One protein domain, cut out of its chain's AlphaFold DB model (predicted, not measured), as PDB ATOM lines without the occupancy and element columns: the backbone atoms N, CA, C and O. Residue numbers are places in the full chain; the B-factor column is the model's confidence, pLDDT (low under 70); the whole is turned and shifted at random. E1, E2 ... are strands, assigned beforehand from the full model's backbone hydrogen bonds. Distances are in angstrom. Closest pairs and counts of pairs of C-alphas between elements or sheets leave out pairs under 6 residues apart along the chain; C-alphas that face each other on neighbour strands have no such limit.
ATOM      1  N   VAL A 205     214.377 163.038 199.784       89.88
ATOM      2  CA  VAL A 205     214.971 161.702 199.700       89.88
ATOM      3  C   VAL A 205     213.895 160.719 199.280       89.88
ATOM      4  O   VAL A 205     212.874 160.583 199.946       89.88
ATOM      5  N   THR A 206     214.120 160.023 198.165       89.44
ATOM      6  CA  THR A 206     213.155 159.064 197.614       89.44
ATOM      7  C   THR A 206     213.645 157.629 197.781       89.44
ATOM      8  O   THR A 206     214.560 157.166 197.095       89.44
ATOM      9  N   CYS A 207     212.958 156.895 198.645       88.44
ATOM     10  CA  CYS A 207     213.082 155.458 198.808       88.44
ATOM     11  C   CYS A 207     212.089 154.738 197.900       88.44
ATOM     12  O   CYS A 207     210.958 155.177 197.738       88.44
ATOM     13  N   THR A 208     212.489 153.617 197.308       89.44
ATOM     14  CA  THR A 208     211.582 152.730 196.567       89.44
ATOM     15  C   THR A 208     211.681 151.341 197.153       89.44
ATOM     16  O   THR A 208     212.775 150.787 197.248       89.44
ATOM     17  N   MET A 209     210.544 150.797 197.567       88.50
ATOM     18  CA  MET A 209     210.456 149.446 198.092       88.50
ATOM     19  C   MET A 209     210.272 148.437 196.957       88.50
ATOM     20  O   MET A 209     209.375 148.595 196.132       88.50
ATOM     21  N   ASN A 210     211.089 147.386 196.960       87.38
ATOM     22  CA  ASN A 210     211.124 146.341 195.930       87.38
ATOM     23  C   ASN A 210     210.718 144.953 196.474       87.38
ATOM     24  O   ASN A 210     210.780 143.955 195.756       87.38
ATOM     25  N   GLY A 211     210.316 144.869 197.747       86.62
ATOM     26  CA  GLY A 211     209.859 143.637 198.392       86.62
ATOM     27  C   GLY A 211     208.470 143.764 199.010       86.62
ATOM     28  O   GLY A 211     208.031 144.852 199.360       86.62
ATOM     29  N   ASN A 212     207.789 142.631 199.191       89.12
ATOM     30  CA  ASN A 212     206.418 142.599 199.720       89.12
ATOM     31  C   ASN A 212     206.321 142.849 201.231       89.12
ATOM     32  O   ASN A 212     205.220 143.039 201.726       89.12
ATOM     33  N   ASN A 213     207.430 142.791 201.970       88.69
ATOM     34  CA  ASN A 213     207.437 142.901 203.427       88.69
ATOM     35  C   ASN A 213     208.288 144.098 203.838       88.69
ATOM     36  O   ASN A 213     209.503 144.103 203.632       88.69
ATOM     37  N   TYR A 214     207.652 145.089 204.446       87.62
ATOM     38  CA  TYR A 214     208.313 146.260 204.993       87.62
ATOM     39  C   TYR A 214     209.131 145.890 206.229       87.62
ATOM     40  O   TYR A 214     208.660 145.152 207.102       87.62
ATOM     41  N   ASN A 215     210.335 146.444 206.331       82.19
ATOM     42  CA  ASN A 215     211.215 146.276 207.483       82.19
ATOM     43  C   ASN A 215     211.935 147.591 207.787       82.19
ATOM     44  O   ASN A 215     212.428 148.217 206.859       82.19
ATOM     45  N   LEU A 216     212.016 147.988 209.058       77.06
ATOM     46  CA  LEU A 216     212.657 149.237 209.494       77.06
ATOM     47  C   LEU A 216     214.178 149.259 209.291       77.06
ATOM     48  O   LEU A 216     214.786 150.321 209.394       77.06
ATOM     49  N   SER A 217     214.796 148.112 209.008       71.19
ATOM     50  CA  SER A 217     216.230 148.011 208.755       71.19
ATOM     51  C   SER A 217     216.546 147.567 207.329       71.19
ATOM     52  O   SER A 217     215.860 146.725 206.738       71.19
ATOM     53  N   TYR A 218     217.640 148.110 206.797       70.81
ATOM     54  CA  TYR A 218     218.269 147.619 205.580       70.81
ATOM     55  C   TYR A 218     219.305 146.551 205.938       70.81
ATOM     56  O   TYR A 218     220.302 146.843 206.594       70.81
ATOM     57  N   SER A 219     219.080 145.304 205.519       63.22
ATOM     58  CA  SER A 219     219.946 144.173 205.885       63.22
ATOM     59  C   SER A 219     221.032 143.837 204.863       63.22
ATOM     60  O   SER A 219     221.835 142.951 205.133       63.22
ATOM     61  N   GLY A 220     221.028 144.445 203.671       57.03
ATOM     62  CA  GLY A 220     221.985 144.160 202.586       57.03
ATOM     63  C   GLY A 220     221.908 142.763 201.950       57.03
ATOM     64  O   GLY A 220     222.224 142.617 200.775       57.03
ATOM     65  N   ASN A 221     221.460 141.744 202.685       51.62
ATOM     66  CA  ASN A 221     221.445 140.338 202.284       51.62
ATOM     67  C   ASN A 221     220.163 139.938 201.532       51.62
ATOM     68  O   ASN A 221     219.070 140.023 202.094       51.62
ATOM     69  N   GLY A 222     220.306 139.403 200.308       50.56
ATOM     70  CA  GLY A 222     219.195 138.891 199.485       50.56
ATOM     71  C   GLY A 222     218.249 139.988 198.969       50.56
ATOM     72  O   GLY A 222     218.343 141.121 199.425       50.56
ATOM     73  N   ASN A 223     217.390 139.658 197.982       53.78
ATOM     74  CA  ASN A 223     216.464 140.560 197.255       53.78
ATOM     75  C   ASN A 223     216.228 141.900 197.970       53.78
ATOM     76  O   ASN A 223     215.405 141.977 198.884       53.78
ATOM     77  N   GLN A 224     216.993 142.916 197.561       63.00
ATOM     78  CA  GLN A 224     217.082 144.204 198.245       63.00
ATOM     79  C   GLN A 224     215.681 144.788 198.431       63.00
ATOM     80  O   GLN A 224     215.028 145.166 197.460       63.00
ATOM     81  N   LEU A 225     215.212 144.842 199.681       65.81
ATOM     82  CA  LEU A 225     213.860 145.308 200.007       65.81
ATOM     83  C   LEU A 225     213.658 146.784 199.645       65.81
ATOM     84  O   LEU A 225     212.530 147.188 199.374       65.81
ATOM     85  N   PHE A 226     214.743 147.559 199.589       71.19
ATOM     86  CA  PHE A 226     214.770 148.949 199.150       71.19
ATOM     87  C   PHE A 226     215.822 149.162 198.068       71.19
ATOM     88  O   PHE A 226     216.797 148.421 197.984       71.19
ATOM     89  N   ASN A 227     215.633 150.204 197.264       69.88
ATOM     90  CA  ASN A 227     216.604 150.661 196.274       69.88
ATOM     91  C   ASN A 227     217.956 151.070 196.884       69.88
ATOM     92  O   ASN A 227     218.962 150.940 196.192       69.88
ATOM     93  N   TYR A 228     217.983 151.545 198.136       71.38
ATOM     94  CA  TYR A 228     219.179 152.113 198.760       71.38
ATOM     95  C   TYR A 228     219.299 151.803 200.268       71.38
ATOM     96  O   TYR A 228     218.290 151.887 200.966       71.38
ATOM     97  N   PRO A 229     220.511 151.529 200.801       70.44
ATOM     98  CA  PRO A 229     220.787 151.377 202.232       70.44
ATOM     99  C   PRO A 229     220.230 152.421 203.199       70.44
ATOM    100  O   PRO A 229     219.771 152.037 204.269       70.44
ATOM    101  N   HIS A 230     220.190 153.709 202.841       75.06
ATOM    102  CA  HIS A 230     219.595 154.727 203.727       75.06
ATOM    103  C   HIS A 230     218.092 154.541 203.957       75.06
ATOM    104  O   HIS A 230     217.507 155.192 204.827       75.06
ATOM    105  N   CYS A 231     217.451 153.686 203.162       79.94
ATOM    106  CA  CYS A 231     216.042 153.401 203.289       79.94
ATOM    107  C   CYS A 231     215.789 152.362 204.391       79.94
ATOM    108  O   CYS A 231     216.355 151.275 204.384       79.94
ATOM    109  N   GLN A 232     214.872 152.627 205.316       71.38
ATOM    110  CA  GLN A 232     213.928 153.750 205.284       71.38
ATOM    111  C   GLN A 232     214.455 155.006 205.955       71.38
ATOM    112  O   GLN A 232     214.932 154.946 207.083       71.38
ATOM    113  N   CYS A 233     214.249 156.137 205.285       76.88
ATOM    114  CA  CYS A 233     214.473 157.479 205.808       76.88
ATOM    115  C   CYS A 233     213.558 157.729 207.024       76.88
ATOM    116  O   CYS A 233     212.333 157.700 206.899       76.88
ATOM    117  N   ASP A 234     214.157 157.928 208.201       72.31
ATOM    118  CA  ASP A 234     213.486 158.033 209.512       72.31
ATOM    119  C   ASP A 234     213.691 159.401 210.179       72.31
ATOM    120  O   ASP A 234     213.604 159.551 211.399       72.31
ATOM    121  N   ASP A 235     213.960 160.418 209.371       72.81
ATOM    122  CA  ASP A 235     214.383 161.714 209.865       72.81
ATOM    123  C   ASP A 235     213.186 162.565 210.309       72.81
ATOM    124  O   ASP A 235     212.324 162.946 209.519       72.81
ATOM    125  N   SER A 236     213.140 162.871 211.606       69.69
ATOM    126  CA  SER A 236     212.137 163.772 212.190       69.69
ATOM    127  C   SER A 236     212.392 165.263 211.912       69.69
ATOM    128  O   SER A 236     211.591 166.099 212.337       69.69
ATOM    129  N   GLY A 237     213.518 165.590 211.267       68.50
ATOM    130  CA  GLY A 237     214.008 166.937 210.990       68.50
ATOM    131  C   GLY A 237     213.610 167.490 209.617       68.50
ATOM    132  O   GLY A 237     212.441 167.494 209.243       68.50
ATOM    133  N   GLU A 238     214.597 168.038 208.898       77.38
ATOM    134  CA  GLU A 238     214.415 168.823 207.662       77.38
ATOM    135  C   GLU A 238     214.347 167.974 206.377       77.38
ATOM    136  O   GLU A 238     213.992 168.489 205.313       77.38
ATOM    137  N   THR A 239     214.677 166.682 206.459       88.88
ATOM    138  CA  THR A 239     214.651 165.769 205.310       88.88
ATOM    139  C   THR A 239     213.210 165.426 204.923       88.88
ATOM    140  O   THR A 239     212.424 164.947 205.741       88.88
ATOM    141  N   GLU A 240     212.852 165.622 203.654       90.56
ATOM    142  CA  GLU A 240     211.562 165.183 203.125       90.56
ATOM    143  C   GLU A 240     211.675 163.747 202.599       90.56
ATOM    144  O   GLU A 240     212.095 163.506 201.468       90.56
ATOM    145  N   CYS A 241     211.304 162.780 203.438       91.06
ATOM    146  CA  CYS A 241     211.318 161.367 203.077       91.06
ATOM    147  C   CYS A 241     210.085 160.998 202.231       91.06
ATOM    148  O   CYS A 241     208.952 161.108 202.704       91.06
ATOM    149  N   ILE A 242     210.296 160.480 201.022       92.62
ATOM    150  CA  ILE A 242     209.258 159.956 200.124       92.62
ATOM    151  C   ILE A 242     209.490 158.457 199.935       92.62
ATOM    152  O   ILE A 242     210.598 158.031 199.613       92.62
ATOM    153  N   LEU A 243     208.451 157.648 200.116       93.19
ATOM    154  CA  LEU A 243     208.481 156.211 199.873       93.19
ATOM    155  C   LEU A 243     207.582 155.861 198.691       93.19
ATOM    156  O   LEU A 243     206.367 155.989 198.772       93.19
ATOM    157  N   ASN A 244     208.193 155.364 197.624       94.25
ATOM    158  CA  ASN A 244     207.520 154.715 196.509       94.25
ATOM    159  C   ASN A 244     207.464 153.200 196.731       94.25
ATOM    160  O   ASN A 244     208.301 152.617 197.430       94.25
ATOM    161  N   ILE A 245     206.528 152.549 196.050       92.88
ATOM    162  CA  ILE A 245     206.448 151.092 195.957       92.88
ATOM    163  C   ILE A 245     206.661 150.708 194.495       92.88
ATOM    164  O   ILE A 245     206.124 151.350 193.597       92.88
ATOM    165  N   GLN A 246     207.484 149.694 194.240       91.88
ATOM    166  CA  GLN A 246     207.761 149.250 192.881       91.88
ATOM    167  C   GLN A 246     206.471 148.760 192.200       91.88
ATOM    168  O   GLN A 246     205.731 147.962 192.762       91.88
ATOM    169  N   GLN A 247     206.233 149.202 190.963       91.25
ATOM    170  CA  GLN A 247     204.973 148.993 190.225       91.25
ATOM    171  C   GLN A 247     204.557 147.531 190.000       91.25
ATOM    172  O   GLN A 247     203.424 147.257 189.623       91.25
ATOM    173  N   ASN A 248     205.472 146.577 190.163       91.06
ATOM    174  CA  ASN A 248     205.172 145.148 190.065       91.06
ATOM    175  C   ASN A 248     204.636 144.550 191.382       91.06
ATOM    176  O   ASN A 248     204.312 143.359 191.404       91.06
ATOM    177  N   LEU A 249     204.572 145.326 192.469       92.12
ATOM    178  CA  LEU A 249     204.109 144.887 193.782       92.12
ATOM    179  C   LEU A 249     202.664 145.331 194.023       92.12
ATOM    180  O   LEU A 249     202.399 146.403 194.545       92.12
ATOM    181  N   ASN A 250     201.712 144.446 193.748       93.44
ATOM    182  CA  ASN A 250     200.292 144.754 193.967       93.44
ATOM    183  C   ASN A 250     199.862 144.619 195.442       93.44
ATOM    184  O   ASN A 250     198.724 144.924 195.801       93.44
ATOM    185  N   THR A 251     200.743 144.108 196.307       93.00
ATOM    186  CA  THR A 251     200.473 143.906 197.735       93.00
ATOM    187  C   THR A 251     201.730 144.108 198.563       93.00
ATOM    188  O   THR A 251     202.776 143.552 198.223       93.00
ATOM    189  N   VAL A 252     201.607 144.809 199.687       92.56
ATOM    190  CA  VAL A 252     202.708 145.074 200.618       92.56
ATOM    191  C   VAL A 252     202.225 144.918 202.048       92.56
ATOM    192  O   VAL A 252     201.217 145.506 202.420       92.56
ATOM    193  N   ASP A 253     202.953 144.164 202.863       92.25
ATOM    194  CA  ASP A 253     202.750 144.070 204.303       92.25
ATOM    195  C   ASP A 253     203.696 145.022 205.037       92.25
ATOM    196  O   ASP A 253     204.917 144.877 204.981       92.25
ATOM    197  N   PHE A 254     203.132 145.994 205.750       91.44
ATOM    198  CA  PHE A 254     203.883 146.940 206.569       91.44
ATOM    199  C   PHE A 254     204.348 146.359 207.909       91.44
ATOM    200  O   PHE A 254     205.072 147.031 208.642       91.44
ATOM    201  N   ASN A 255     203.969 145.122 208.243       89.12
ATOM    202  CA  ASN A 255     204.351 144.410 209.463       89.12
ATOM    203  C   ASN A 255     204.073 145.201 210.750       89.12
ATOM    204  O   ASN A 255     204.808 145.081 211.727       89.12
ATOM    205  N   ASN A 256     203.007 146.009 210.770       87.56
ATOM    206  CA  ASN A 256     202.667 146.890 211.889       87.56
ATOM    207  C   ASN A 256     203.747 147.951 212.197       87.56
ATOM    208  O   ASN A 256     203.812 148.456 213.317       87.56
ATOM    209  N   ASN A 257     204.595 148.304 211.226       86.12
ATOM    210  CA  ASN A 257     205.558 149.392 211.376       86.12
ATOM    211  C   ASN A 257     204.888 150.760 211.166       86.12
ATOM    212  O   ASN A 257     203.933 150.905 210.400       86.12
ATOM    213  N   ILE A 258     205.409 151.774 211.862       87.12
ATOM    214  CA  ILE A 258     204.953 153.168 211.789       87.12
ATOM    215  C   ILE A 258     205.986 153.983 211.012       87.12
ATOM    216  O   ILE A 258     207.152 154.006 211.393       87.12
ATOM    217  N   ILE A 259     205.544 154.712 209.985       87.75
ATOM    218  CA  ILE A 259     206.417 155.447 209.052       87.75
ATOM    219  C   ILE A 259     206.175 156.960 209.163       87.75
ATOM    220  O   ILE A 259     205.985 157.692 208.199       87.75
ATOM    221  N   LYS A 260     206.121 157.439 210.409       86.94
ATOM    222  CA  LYS A 260     205.560 158.743 210.814       86.94
ATOM    223  C   LYS A 260     206.133 159.975 210.093       86.94
ATOM    224  O   LYS A 260     205.458 160.999 210.040       86.94
ATOM    225  N   TYR A 261     207.364 159.909 209.593       87.81
ATOM    226  CA  TYR A 261     208.039 161.034 208.930       87.81
ATOM    227  C   TYR A 261     208.106 160.887 207.406       87.81
ATOM    228  O   TYR A 261     208.646 161.748 206.719       87.81
ATOM    229  N   THR A 262     207.517 159.821 206.872       90.62
ATOM    230  CA  THR A 262     207.595 159.454 205.464       90.62
ATOM    231  C   THR A 262     206.284 159.757 204.756       90.62
ATOM    232  O   THR A 262     205.213 159.378 205.230       90.62
ATOM    233  N   THR A 263     206.373 160.427 203.612       93.38
ATOM    234  CA  THR A 263     205.271 160.562 202.662       93.38
ATOM    235  C   THR A 263     205.209 159.294 201.813       93.38
ATOM    236  O   THR A 263     206.165 158.986 201.101       93.38
ATOM    237  N   LEU A 264     204.111 158.547 201.876       94.06
ATOM    238  CA  LEU A 264     203.900 157.371 201.038       94.06
ATOM    239  C   LEU A 264     203.302 157.798 199.695       94.06
ATOM    240  O   LEU A 264     202.239 158.406 199.660       94.06
ATOM    241  N   ASN A 265     203.963 157.482 198.588       95.38
ATOM    242  CA  ASN A 265     203.496 157.814 197.248       95.38
ATOM    243  C   ASN A 265     203.046 156.546 196.511       95.38
ATOM    244  O   ASN A 265     203.841 155.632 196.282       95.38
ATOM    245  N   ILE A 266     201.763 156.502 196.157       95.50
ATOM    246  CA  ILE A 266     201.100 155.378 195.500       95.50
ATOM    247  C   ILE A 266     200.756 155.785 194.069       95.50
ATOM    248  O   ILE A 266     199.996 156.728 193.847       95.50
ATOM    249  N   ASP A 267     201.317 155.065 193.101       95.06
ATOM    250  CA  ASP A 267     201.177 155.344 191.668       95.06
ATOM    251  C   ASP A 267     200.504 154.212 190.873       95.06
ATOM    252  O   ASP A 267     200.373 154.320 189.655       95.06
ATOM    253  N   HIS A 268     200.069 153.142 191.543       95.31
ATOM    254  CA  HIS A 268     199.384 151.993 190.948       95.31
ATOM    255  C   HIS A 268     198.425 151.328 191.950       95.31
ATOM    256  O   HIS A 268     198.467 151.607 193.150       95.31
ATOM    257  N   ASP A 269     197.552 150.448 191.447       95.81
ATOM    258  CA  ASP A 269     196.625 149.666 192.272       95.81
ATOM    259  C   ASP A 269     197.382 148.797 193.281       95.81
ATOM    260  O   ASP A 269     198.230 147.984 192.902       95.81
ATOM    261  N   ILE A 270     197.051 148.931 194.568       95.38
ATOM    262  CA  ILE A 270     197.790 148.243 195.626       95.38
ATOM    263  C   ILE A 270     196.956 147.961 196.879       95.38
ATOM    264  O   ILE A 270     196.057 148.717 197.258       95.38
ATOM    265  N   ILE A 271     197.308 146.872 197.567       95.12
ATOM    266  CA  ILE A 271     196.810 146.533 198.903       95.12
ATOM    267  C   ILE A 271     197.933 146.677 199.934       95.12
ATOM    268  O   ILE A 271     198.951 145.988 199.850       95.12
ATOM    269  N   LEU A 272     197.726 147.525 200.942       94.56
ATOM    270  CA  LEU A 272     198.618 147.691 202.087       94.56
ATOM    271  C   LEU A 272     198.080 146.901 203.284       94.56
ATOM    272  O   LEU A 272     197.062 147.259 203.886       94.56
ATOM    273  N   TYR A 273     198.775 145.826 203.644       93.50
ATOM    274  CA  TYR A 273     198.504 145.046 204.841       93.50
ATOM    275  C   TYR A 273     199.207 145.631 206.063       93.50
ATOM    276  O   TYR A 273     200.324 146.128 205.961       93.50
ATOM    277  N   ASN A 274     198.553 145.567 207.228       89.94
ATOM    278  CA  ASN A 274     199.127 145.959 208.529       89.94
ATOM    279  C   ASN A 274     199.770 147.357 208.554       89.94
ATOM    280  O   ASN A 274     200.706 147.616 209.313       89.94
ATOM    281  N   PHE A 275     199.272 148.257 207.711       90.69
ATOM    282  CA  PHE A 275     199.699 149.643 207.675       90.69
ATOM    283  C   PHE A 275     199.074 150.402 208.849       90.69
ATOM    284  O   PHE A 275     197.850 150.404 209.008       90.69
ATOM    285  N   ILE A 276     199.913 151.024 209.684       88.44
ATOM    286  CA  ILE A 276     199.454 151.765 210.868       88.44
ATOM    287  C   ILE A 276     199.276 153.247 210.556       88.44
ATOM    288  O   ILE A 276     198.186 153.787 210.741       88.44
ATOM    289  N   SER A 277     200.354 153.916 210.148       87.69
ATOM    290  CA  SER A 277     200.355 155.359 209.909       87.69
ATOM    291  C   SER A 277     201.641 155.820 209.240       87.69
ATOM    292  O   SER A 277     202.714 155.268 209.506       87.69
ATOM    293  N   ASP A 278     201.532 156.917 208.508       90.56
ATOM    294  CA  ASP A 278     202.602 157.652 207.854       90.56
ATOM    295  C   ASP A 278     202.473 159.167 208.089       90.56
ATOM    296  O   ASP A 278     201.616 159.613 208.859       90.56
ATOM    297  N   LYS A 279     203.348 159.968 207.467       90.50
ATOM    298  CA  LYS A 279     203.215 161.433 207.480       90.50
ATOM    299  C   LYS A 279     202.035 161.878 206.616       90.50
ATOM    300  O   LYS A 279     201.258 162.738 207.030       90.50
ATOM    301  N   GLN A 280     201.962 161.335 205.403       92.69
ATOM    302  CA  GLN A 280     200.999 161.697 204.369       92.69
ATOM    303  C   GLN A 280     201.017 160.653 203.249       92.69
ATOM    304  O   GLN A 280     202.085 160.366 202.711       92.69
ATOM    305  N   ILE A 281     199.839 160.197 202.815       94.25
ATOM    306  CA  ILE A 281     199.704 159.362 201.619       94.25
ATOM    307  C   ILE A 281     199.331 160.250 200.431       94.25
ATOM    308  O   ILE A 281     198.314 160.946 200.464       94.25
ATOM    309  N   ASN A 282     200.129 160.187 199.371       95.12
ATOM    310  CA  ASN A 282     199.812 160.713 198.052       95.12
ATOM    311  C   ASN A 282     199.358 159.558 197.161       95.12
ATOM    312  O   ASN A 282     200.034 158.537 197.064       95.12
ATOM    313  N   VAL A 283     198.204 159.722 196.524       94.50
ATOM    314  CA  VAL A 283     197.570 158.710 195.677       94.50
ATOM    315  C   VAL A 283     197.352 159.355 194.317       94.50
ATOM    316  O   VAL A 283     196.685 160.389 194.242       94.50
ATOM    317  N   ASN A 284     197.947 158.794 193.264       93.50
ATOM    318  CA  ASN A 284     197.710 159.270 191.901       93.50
ATOM    319  C   ASN A 284     196.244 159.068 191.490       93.50
ATOM    320  O   ASN A 284     195.542 158.204 192.016       93.50
ATOM    321  N   ASP A 285     195.795 159.854 190.513       89.19
ATOM    322  CA  ASP A 285     194.459 159.701 189.940       89.19
ATOM    323  C   ASP A 285     194.267 158.297 189.334       89.19
ATOM    324  O   ASP A 285     195.213 157.675 188.848       89.19
ATOM    325  N   ASP A 286     193.019 157.823 189.336       92.19
ATOM    326  CA  ASP A 286     192.589 156.557 188.722       92.19
ATOM    327  C   ASP A 286     193.250 155.275 189.273       92.19
ATOM    328  O   ASP A 286     193.251 154.248 188.591       92.19
ATOM    329  N   ILE A 287     193.743 155.292 190.516       93.31
ATOM    330  CA  ILE A 287     194.260 154.092 191.195       93.31
ATOM    331  C   ILE A 287     193.417 153.691 192.409       93.31
ATOM    332  O   ILE A 287     192.776 154.508 193.075       93.31
ATOM    333  N   THR A 288     193.464 152.405 192.735       92.00
ATOM    334  CA  THR A 288     192.798 151.813 193.892       92.00
ATOM    335  C   THR A 288     193.813 151.513 194.990       92.00
ATOM    336  O   THR A 288     194.626 150.599 194.869       92.00
ATOM    337  N   LEU A 289     193.717 152.241 196.103       94.00
ATOM    338  CA  LEU A 289     194.456 151.960 197.332       94.00
ATOM    339  C   LEU A 289     193.546 151.251 198.345       94.00
ATOM    340  O   LEU A 289     192.568 151.823 198.826       94.00
ATOM    341  N   LEU A 290     193.890 150.020 198.723       93.25
ATOM    342  CA  LEU A 290     193.195 149.273 199.774       93.25
ATOM    343  C   LEU A 290     194.075 149.146 201.016       93.25
ATOM    344  O   LEU A 290     195.211 148.698 200.921       93.25
ATOM    345  N   ILE A 291     193.544 149.477 202.198       91.44
ATOM    346  CA  ILE A 291     194.251 149.303 203.475       91.44
ATOM    347  C   ILE A 291     193.538 148.221 204.289       91.44
ATOM    348  O   ILE A 291     192.382 148.367 204.694       91.44
ATOM    349  N   ALA A 292     194.232 147.113 204.541       83.12
ATOM    350  CA  ALA A 292     193.664 145.946 205.201       83.12
ATOM    351  C   ALA A 292     194.493 145.545 206.435       83.12
ATOM    352  O   ALA A 292     195.629 145.099 206.302       83.12
ATOM    353  N   PRO A 293     193.966 145.606 207.668       72.12
ATOM    354  CA  PRO A 293     194.489 144.753 208.729       72.12
ATOM    355  C   PRO A 293     194.303 143.282 208.331       72.12
ATOM    356  O   PRO A 293     193.318 142.945 207.667       72.12
ATOM    357  N   VAL A 294     195.175 142.386 208.813       59.69
ATOM    358  CA  VAL A 294     195.041 140.920 208.617       59.69
ATOM    359  C   VAL A 294     193.642 140.397 209.022       59.69
ATOM    360  O   VAL A 294     193.236 139.319 208.596       59.69
ATOM    361  N   SER A 295     192.864 141.164 209.800       52.19
ATOM    362  CA  SER A 295     191.536 140.794 210.304       52.19
ATOM    363  C   SER A 295     190.312 141.550 209.743       52.19
ATOM    364  O   SER A 295     189.203 141.159 210.097       52.19
ATOM    365  N   SER A 296     190.422 142.598 208.907       48.00
ATOM    366  CA  SER A 296     189.232 143.253 208.290       48.00
ATOM    367  C   SER A 296     189.568 144.347 207.264       48.00
ATOM    368  O   SER A 296     190.054 145.406 207.624       48.00
ATOM    369  N   ILE A 297     189.241 144.151 205.987       44.44
ATOM    370  CA  ILE A 297     189.470 145.147 204.923       44.44
ATOM    371  C   ILE A 297     188.689 146.444 205.225       44.44
ATOM    372  O   ILE A 297     187.470 146.399 205.406       44.44
ATOM    373  N   LYS A 298     189.367 147.601 205.250       50.81
ATOM    374  CA  LYS A 298     188.730 148.923 205.148       50.81
ATOM    375  C   LYS A 298     189.044 149.488 203.763       50.81
ATOM    376  O   LYS A 298     190.166 149.909 203.500       50.81
ATOM    377  N   GLU A 299     188.064 149.472 202.866       43.88
ATOM    378  CA  GLU A 299     188.215 150.078 201.539       43.88
ATOM    379  C   GLU A 299     188.128 151.606 201.648       43.88
ATOM    380  O   GLU A 299     187.175 152.138 202.222       43.88
ATOM    381  N   TYR A 300     189.101 152.312 201.070       45.47
ATOM    382  CA  TYR A 300     189.022 153.749 200.829       45.47
ATOM    383  C   TYR A 300     189.002 153.960 199.318       45.47
ATOM    384  O   TYR A 300     189.971 153.674 198.630       45.47
TER     385      TYR A 300
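Overview. This is residues 205 to 300 of the 304 residues of an uncharacterized protein of Entamoeba dispar (strain ATCC PRA-260 / SAW760) (UniProt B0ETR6). What shape is this? With little regular structure, the chain winds in stacked turns, a short solenoid: E1, E2, E4 and E6 form one wall, E3, E5 and E7 another. How large? The 96 printed residues, all strand by class with 38 in seven strands, E1 to E7, and both sheets parallel, are compact: radius of gyration of the C-alphas 12.7 A, spans 32 by 31 by 24 A.

Along the chain. Which residues? E1 is 205 to 209, E2 240 to 245, E3 251 to 253, E4 258 to 266 and 16.9 A long, E5 270 to 273, E6 277 to 283, E7 289 to 292. Which anchors? C-alpha 205 is at (214.971, 161.702, 199.700), C-alpha 292 at (193.664, 145.946, 205.201).

Arrangement. What pairs in the twisted sheet? Within hydrogen-bond range are N 207 and O 242 of E1 and E2, N 263 and O 241 of E4 and E2, and N 264 and O 280 of E4 and E6, each 2.8 A. And the other? N 273 and O 252 of E5 and E3, and N 272 and O 290 of E5 and E7, are 2.8 A apart.

Size, cuts and confidence. Any cut? The printed part has no cut; the link E1 to E2 is long. Low confidence? Residues 219 to 225, 227, 236 to 237 and 294 to 300 are under 70.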